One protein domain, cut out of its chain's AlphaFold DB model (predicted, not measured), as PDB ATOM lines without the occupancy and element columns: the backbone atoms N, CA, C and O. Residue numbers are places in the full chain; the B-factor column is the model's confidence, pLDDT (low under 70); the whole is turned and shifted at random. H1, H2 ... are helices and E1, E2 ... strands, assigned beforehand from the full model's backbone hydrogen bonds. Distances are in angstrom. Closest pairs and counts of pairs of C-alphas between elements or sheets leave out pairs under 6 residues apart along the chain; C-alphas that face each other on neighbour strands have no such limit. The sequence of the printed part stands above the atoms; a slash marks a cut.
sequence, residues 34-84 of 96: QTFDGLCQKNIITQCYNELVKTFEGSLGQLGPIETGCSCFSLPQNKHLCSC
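What this domain is: This is residues 34 to 84 of the 96 residues of an uncharacterized protein of Eutrema salsugineum (UniProt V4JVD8). A small antiparallel sheet of three strands has one helix, H1, packed across one face and its other face bare. A long loop, residues 56 to 70, runs from the end of H1 round to E2 and makes one end of the longest axis; the turn of the hairpin E2 and E3 makes the other. The 51 printed residues hold one named helix and three named strands, along the chain E1, H1, E2, E3, with sheet order E1, E3, E2; the class is mixed, helices and strands. The whole is compact, with a radius of gyration of the C-alphas of 10.5 A, yet elongated, spanning 31 by 20 by 13 A.

How they stand to each other: Start at edge strand E1, residues 34 to 37; its antiparallel neighbour is inner strand E3, residues 79 to 83, at 154 degrees, with N 36 and O 80 2.8 A apart, within hydrogen-bond range. H1, residues 44 to 55, is on the sheet at a height of 8.9 A, across the strands at 84 degrees to E1 on the local plane. It lies over E1, and only just over E3 and E2, residues 71 to 75, with 3 C-alphas falling on each of these two. The closest C-alphas of H1 and E3, those of Cys 48 and Cys 82, are 5.5 A apart. In H1 every O i to N i+4 pair is within hydrogen-bond range. Edge strand E2 forms an antiparallel hairpin with E3; look for N 73 and O 81, 2.9 A apart. E1, H1, E2 make a split strand-helix-strand unit, two strands running the same way with E3 between them, its crossover right-handed; helix and sheet are two layers.

Where its parts are: Find C-alpha 34 at (28.560, 117.011, 32.070), where E1 begins its 10.2 A. H1 runs 16.5 A from C-alpha 44 at (22.159, 122.936, 22.021). E2 covers 12.7 A, and E3 13.2 A to C-alpha 83 at (27.391, 123.473, 30.846).

The domain as a whole: The C-alphas of Gln 62 and Gln 77, the two farthest apart, are 31.5 A from each other. The printed part has no cut; the link H1 to E2 is long, with 15 residues. Mean pLDDT of the printed part is 73.7, with residue 42, residues 44 to 45 and residues 57 to 69 under 70.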
ATOM      1  N   GLN A  34      28.582 118.435  32.386       80.62
ATOM      2  CA  GLN A  34      28.560 117.011  32.070       80.62
ATOM      3  C   GLN A  34      29.091 116.795  30.661       80.62
ATOM      4  O   GLN A  34      28.718 117.515  29.734       80.62
ATOM      5  N   THR A  35      29.951 115.795  30.509       84.62
ATOM      6  CA  THR A  35      30.413 115.358  29.194       84.62
ATOM      7  C   THR A  35      29.535 114.220  28.704       84.62
ATOM      8  O   THR A  35      29.297 113.261  29.436       84.62
ATOM      9  N   PHE A  36      29.111 114.320  27.454       84.19
ATOM     10  CA  PHE A  36      28.333 113.327  26.735       84.19
ATOM     11  C   PHE A  36      29.053 112.931  25.447       84.19
ATOM     12  O   PHE A  36      29.903 113.668  24.935       84.19
ATOM     13  N   ASP A  37      28.711 111.765  24.913       84.50
ATOM     14  CA  ASP A  37      29.204 111.331  23.611       84.50
ATOM     15  C   ASP A  37      28.416 112.011  22.476       84.50
ATOM     16  O   ASP A  37      27.260 112.401  22.615       84.50
ATOM     17  N   GLY A  38      29.059 112.177  21.327       85.75
ATOM     18  CA  GLY A  38      28.530 112.885  20.163       85.75
ATOM     19  C   GLY A  38      28.898 114.369  20.111       85.75
ATOM     20  O   GLY A  38      29.666 114.880  20.924       85.75
ATOM     21  N   LEU A  39      28.341 115.067  19.122       85.19
ATOM     22  CA  LEU A  39      28.568 116.494  18.876       85.19
ATOM     23  C   LEU A  39      27.398 117.344  19.387       85.19
ATOM     24  O   LEU A  39      26.259 116.875  19.470       85.19
ATOM     25  N   CYS A  40      27.666 118.627  19.638       80.88
ATOM     26  CA  CYS A  40      26.618 119.619  19.863       80.88
ATOM     27  C   CYS A  40      25.744 119.767  18.607       80.88
ATOM     28  O   CYS A  40      26.236 120.101  17.527       80.88
ATOM     29  N   GLN A  41      24.438 119.555  18.742       79.19
ATOM     30  CA  GLN A  41      23.448 119.809  17.697       79.19
ATOM     31  C   GLN A  41      22.997 121.272  17.713       79.19
ATOM     32  O   GLN A  41      23.187 121.978  18.695       79.19
ATOM     33  N   LYS A  42      22.337 121.736  16.639       69.44
ATOM     34  CA  LYS A  42      21.812 123.117  16.528       69.44
ATOM     35  C   LYS A  42      20.903 123.525  17.698       69.44
ATOM     36  O   LYS A  42      20.941 124.680  18.106       69.44
ATOM     37  N   ASN A  43      20.139 122.588  18.266       71.69
ATOM     38  CA  ASN A  43      19.306 122.810  19.454       71.69
ATOM     39  C   ASN A  43      20.071 122.441  20.731       71.69
ATOM     40  O   ASN A  43      19.666 121.560  21.489       71.69
ATOM     41  N   ILE A  44      21.192 123.136  20.935       69.00
ATOM     42  CA  ILE A  44      22.159 122.936  22.021       69.00
ATOM     43  C   ILE A  44      21.475 122.823  23.389       69.00
ATOM     44  O   ILE A  44      21.738 121.898  24.154       69.00
ATOM     45  N   ILE A  45      20.571 123.762  23.671       68.19
ATOM     46  CA  ILE A  45      19.891 123.874  24.962       68.19
ATOM     47  C   ILE A  45      19.033 122.632  25.220       68.19
ATOM     48  O   ILE A  45      19.161 121.985  26.256       68.19
ATOM     49  N   THR A  46      18.201 122.261  24.245       73.81
ATOM     50  CA  THR A  46      17.293 121.115  24.343       73.81
ATOM     51  C   THR A  46      18.050 119.793  24.428       73.81
ATOM     52  O   THR A  46      17.657 118.918  25.194       73.81
ATOM     53  N   GLN A  47      19.139 119.637  23.670       81.06
ATOM     54  CA  GLN A  47      19.952 118.423  23.701       81.06
ATOM     55  C   GLN A  47      20.584 118.222  25.079       81.06
ATOM     56  O   GLN A  47      20.349 117.191  25.703       81.06
ATOM     57  N   CYS A  48      21.322 119.220  25.571       79.62
ATOM     58  CA  CYS A  48      21.995 119.132  26.865       79.62
ATOM     59  C   CYS A  48      21.010 118.890  28.007       79.62
ATOM     60  O   CYS A  48      21.245 118.034  28.856       79.62
ATOM     61  N   TYR A  49      19.884 119.602  28.004       76.56
ATOM     62  CA  TYR A  49      18.819 119.395  28.975       76.56
ATOM     63  C   TYR A  49      18.305 117.949  28.948       76.56
ATOM     64  O   TYR A  49      18.252 117.297  29.985       76.56
ATOM     65  N   ASN A  50      17.972 117.415  27.768       77.94
ATOM     66  CA  ASN A  50      17.427 116.062  27.638       77.94
ATOM     67  C   ASN A  50      18.426 114.975  28.060       77.94
ATOM     68  O   ASN A  50      18.037 114.007  28.712       77.94
ATOM     69  N   GLU A  51      19.699 115.126  27.701       80.25
ATOM     70  CA  GLU A  51      20.778 114.211  28.095       80.25
ATOM     71  C   GLU A  51      20.970 114.209  29.622       80.25
ATOM     72  O   GLU A  51      21.098 113.150  30.242       80.25
ATOM     73  N   LEU A  52      20.897 115.386  30.253       76.38
ATOM     74  CA  LEU A  52      20.939 115.527  31.710       76.38
ATOM     75  C   LEU A  52      19.721 114.886  32.379       76.38
ATOM     76  O   LEU A  52      19.892 114.093  33.301       76.38
ATOM     77  N   VAL A  53      18.501 115.158  31.898       75.19
ATOM     78  CA  VAL A  53      17.273 114.518  32.413       75.19
ATOM     79  C   VAL A  53      17.394 112.999  32.383       75.19
ATOM     80  O   VAL A  53      17.054 112.347  33.368       75.19
ATOM     81  N   LYS A  54      17.889 112.445  31.268       77.62
ATOM     82  CA  LYS A  54      18.106 111.003  31.109       77.62
ATOM     83  C   LYS A  54      19.142 110.468  32.093       77.62
ATOM     84  O   LYS A  54      18.903 109.439  32.708       77.62
ATOM     85  N   THR A  55      20.265 111.164  32.251       74.75
ATOM     86  CA  THR A  55      21.383 110.712  33.101       74.75
ATOM     87  C   THR A  55      21.012 110.661  34.576       74.75
ATOM     88  O   THR A  55      21.480 109.790  35.300       74.75
ATOM     89  N   PHE A  56      20.170 111.587  35.027       70.62
ATOM     90  CA  PHE A  56      19.775 111.690  36.428       70.62
ATOM     91  C   PHE A  56      18.342 111.200  36.681       70.62
ATOM     92  O   PHE A  56      17.781 111.524  37.726       70.62
ATOM     93  N   GLU A  57      17.746 110.453  35.740       65.75
ATOM     94  CA  GLU A  57      16.422 109.805  35.835       65.75
ATOM     95  C   GLU A  57      15.337 110.664  36.513       65.75
ATOM     96  O   GLU A  57      14.616 110.224  37.405       65.75
ATOM     97  N   GLY A  58      15.239 111.944  36.143       56.16
ATOM     98  CA  GLY A  58      14.231 112.842  36.725       56.16
ATOM     99  C   GLY A  58      14.462 113.245  38.192       56.16
ATOM    100  O   GLY A  58      13.683 114.039  38.719       56.16
ATOM    101  N   SER A  59      15.559 112.810  38.829       54.75
ATOM    102  CA  SER A  59      16.038 113.320  40.129       54.75
ATOM    103  C   SER A  59      16.387 114.808  40.060       54.75
ATOM    104  O   SER A  59      16.349 115.519  41.059       54.75
ATOM    105  N   LEU A  60      16.663 115.312  38.858       55.75
ATOM    106  CA  LEU A  60      16.710 116.735  38.524       55.75
ATOM    107  C   LEU A  60      15.297 117.353  38.527       55.75
ATOM    108  O   LEU A  60      14.892 117.987  37.552       55.75
ATOM    109  N   GLY A  61      14.517 117.090  39.581       45.78
ATOM    110  CA  GLY A  61      13.116 117.470  39.706       45.78
ATOM    111  C   GLY A  61      12.932 118.927  39.316       45.78
ATOM    112  O   GLY A  61      13.514 119.807  39.939       45.78
ATOM    113  N   GLN A  62      12.165 119.149  38.246       51.03
ATOM    114  CA  GLN A  62      11.970 120.467  37.646       51.03
ATOM    115  C   GLN A  62      13.304 121.191  37.454       51.03
ATOM    116  O   GLN A  62      13.580 122.207  38.095       51.03
ATOM    117  N   LEU A  63      14.139 120.675  36.547       52.28
ATOM    118  CA  LEU A  63      15.100 121.524  35.861       52.28
ATOM    119  C   LEU A  63      14.379 122.837  35.562       52.28
ATOM    120  O   LEU A  63      13.315 122.828  34.932       52.28
ATOM    121  N   GLY A  64      14.894 123.932  36.123       51.97
ATOM    122  CA  GLY A  64      14.349 125.261  35.887       51.97
ATOM    123  C   GLY A  64      14.124 125.473  34.386       51.97
ATOM    124  O   GLY A  64      14.676 124.723  33.578       51.97
ATOM    125  N   PRO A  65      13.298 126.457  34.001       52.16
ATOM    126  CA  PRO A  65      12.797 126.597  32.633       52.16
ATOM    127  C   PRO A  65      13.888 126.287  31.605       52.16
ATOM    128  O   PRO A  65      14.989 126.812  31.749       52.16
ATOM    129  N   ILE A  66      13.596 125.445  30.599       54.84
ATOM    130  CA  ILE A  66      14.522 125.029  29.515       54.84
ATOM    131  C   ILE A  66      15.350 126.205  28.970       54.84
ATOM    132  O   ILE A  66      16.479 126.029  28.536       54.84
ATOM    133  N   GLU A  67      14.809 127.417  29.050       52.94
ATOM    134  CA  GLU A  67      15.448 128.690  28.717       52.94
ATOM    135  C   GLU A  67      16.653 129.078  29.600       52.94
ATOM    136  O   GLU A  67      17.283 130.110  29.369       52.94
ATOM    137  N   THR A  68      17.022 128.269  30.595       59.66
ATOM    138  CA  THR A  68      18.171 128.497  31.480       59.66
ATOM    139  C   THR A  68      19.498 128.183  30.789       59.66
ATOM    140  O   THR A  68      20.218 127.266  31.167       59.66
ATOM    141  N   GLY A  69      19.846 128.983  29.778       66.19
ATOM    142  CA  GLY A  69      21.222 129.273  29.353       66.19
ATOM    143  C   GLY A  69      22.214 128.105  29.350       66.19
ATOM    144  O   GLY A  69      23.340 128.264  29.823       66.19
ATOM    145  N   CYS A  70      21.819 126.931  28.852       74.88
ATOM    146  CA  CYS A  70      22.735 125.813  28.663       74.88
ATOM    147  C   CYS A  70      23.666 126.108  27.484       74.88
ATOM    148  O   CYS A  70      23.220 126.445  26.389       74.88
ATOM    149  N   SER A  71      24.965 125.946  27.703       81.38
ATOM    150  CA  SER A  71      25.988 126.025  26.661       81.38
ATOM    151  C   SER A  71      26.490 124.626  26.326       81.38
ATOM    152  O   SER A  71      26.607 123.785  27.216       81.38
ATOM    153  N   CYS A  72      26.812 124.385  25.057       83.44
ATOM    154  CA  CYS A  72      27.439 123.145  24.613       83.44
ATOM    155  C   CYS A  72      28.761 123.453  23.928       83.44
ATOM    156  O   CYS A  72      28.828 124.318  23.054       83.44
ATOM    157  N   PHE A  73      29.799 122.723  24.323       85.81
ATOM    158  CA  PHE A  73      31.131 122.821  23.750       85.81
ATOM    159  C   PHE A  73      31.511 121.477  23.139       85.81
ATOM    160  O   PHE A  73      31.602 120.477  23.848       85.81
ATOM    161  N   SER A  74      31.753 121.442  21.831       87.06
ATOM    162  CA  SER A  74      32.263 120.238  21.175       87.06
ATOM    163  C   SER A  74      33.690 119.965  21.651       87.06
ATOM    164  O   SER A  74      34.570 120.816  21.532       87.06
ATOM    165  N   LEU A  75      33.912 118.773  22.188       84.31
ATOM    166  CA  LEU A  75      35.205 118.269  22.622       84.31
ATOM    167  C   LEU A  75      35.803 117.343  21.546       84.31
ATOM    168  O   LEU A  75      35.074 116.752  20.739       84.31
ATOM    169  N   PRO A  76      37.139 117.183  21.513       82.50
ATOM    170  CA  PRO A  76      37.768 116.161  20.684       82.50
ATOM    171  C   PRO A  76      37.271 114.757  21.064       82.50
ATOM    172  O   PRO A  76      36.781 114.532  22.168       82.50
ATOM    173  N   GLN A  77      37.451 113.800  20.150       84.94
ATOM    174  CA  GLN A  77      36.983 112.409  20.283       84.94
ATOM    175  C   GLN A  77      35.458 112.227  20.218       84.94
ATOM    176  O   GLN A  77      34.932 111.298  20.822       84.94
ATOM    177  N   ASN A  78      34.757 113.072  19.451       85.81
ATOM    178  CA  ASN A  78      33.305 112.977  19.264       85.81
ATOM    179  C   ASN A  78      32.560 113.013  20.605       85.81
ATOM    180  O   ASN A  78      31.735 112.149  20.886       85.81
ATOM    181  N   LYS A  79      32.915 113.987  21.443       85.44
ATOM    182  CA  LYS A  79      32.290 114.249  22.738       85.44
ATOM    183  C   LYS A  79      31.822 115.690  22.782       85.44
ATOM    184  O   LYS A  79      32.307 116.532  22.027       85.44
ATOM    185  N   HIS A  80      30.924 116.001  23.697       87.19
ATOM    186  CA  HIS A  80      30.518 117.368  23.958       87.19
ATOM    187  C   HIS A  80      30.314 117.610  25.445       87.19
ATOM    188  O   HIS A  80      29.933 116.722  26.200       87.19
ATOM    189  N   LEU A  81      30.610 118.832  25.864       85.50
ATOM    190  CA  LEU A  81      30.460 119.306  27.224       85.50
ATOM    191  C   LEU A  81      29.215 120.175  27.302       85.50
ATOM    192  O   LEU A  81      29.163 121.246  26.700       85.50
ATOM    193  N   CYS A  82      28.243 119.737  28.080       83.38
ATOM    194  CA  CYS A  82      27.071 120.515  28.429       83.38
ATOM    195  C   CYS A  82      27.327 121.261  29.733       83.38
ATOM    196  O   CYS A  82      27.586 120.638  30.757       83.38
ATOM    197  N   SER A  83      27.236 122.587  29.695       82.25
ATOM    198  CA  SER A  83      27.391 123.473  30.846       82.25
ATOM    199  C   SER A  83      26.086 124.222  31.085       82.25
ATOM    200  O   SER A  83      25.745 125.112  30.305       82.25
ATOM    201  N   CYS A  84      25.368 123.903  32.162       78.69
ATOM    202  CA  CYS A  84      24.116 124.585  32.512       78.69
ATOM    203  C   CYS A  84      24.220 125.163  33.929       78.69
ATOM    204  O   CYS A  84      23.872 124.500  34.908       78.69
TER     205      CYS A  84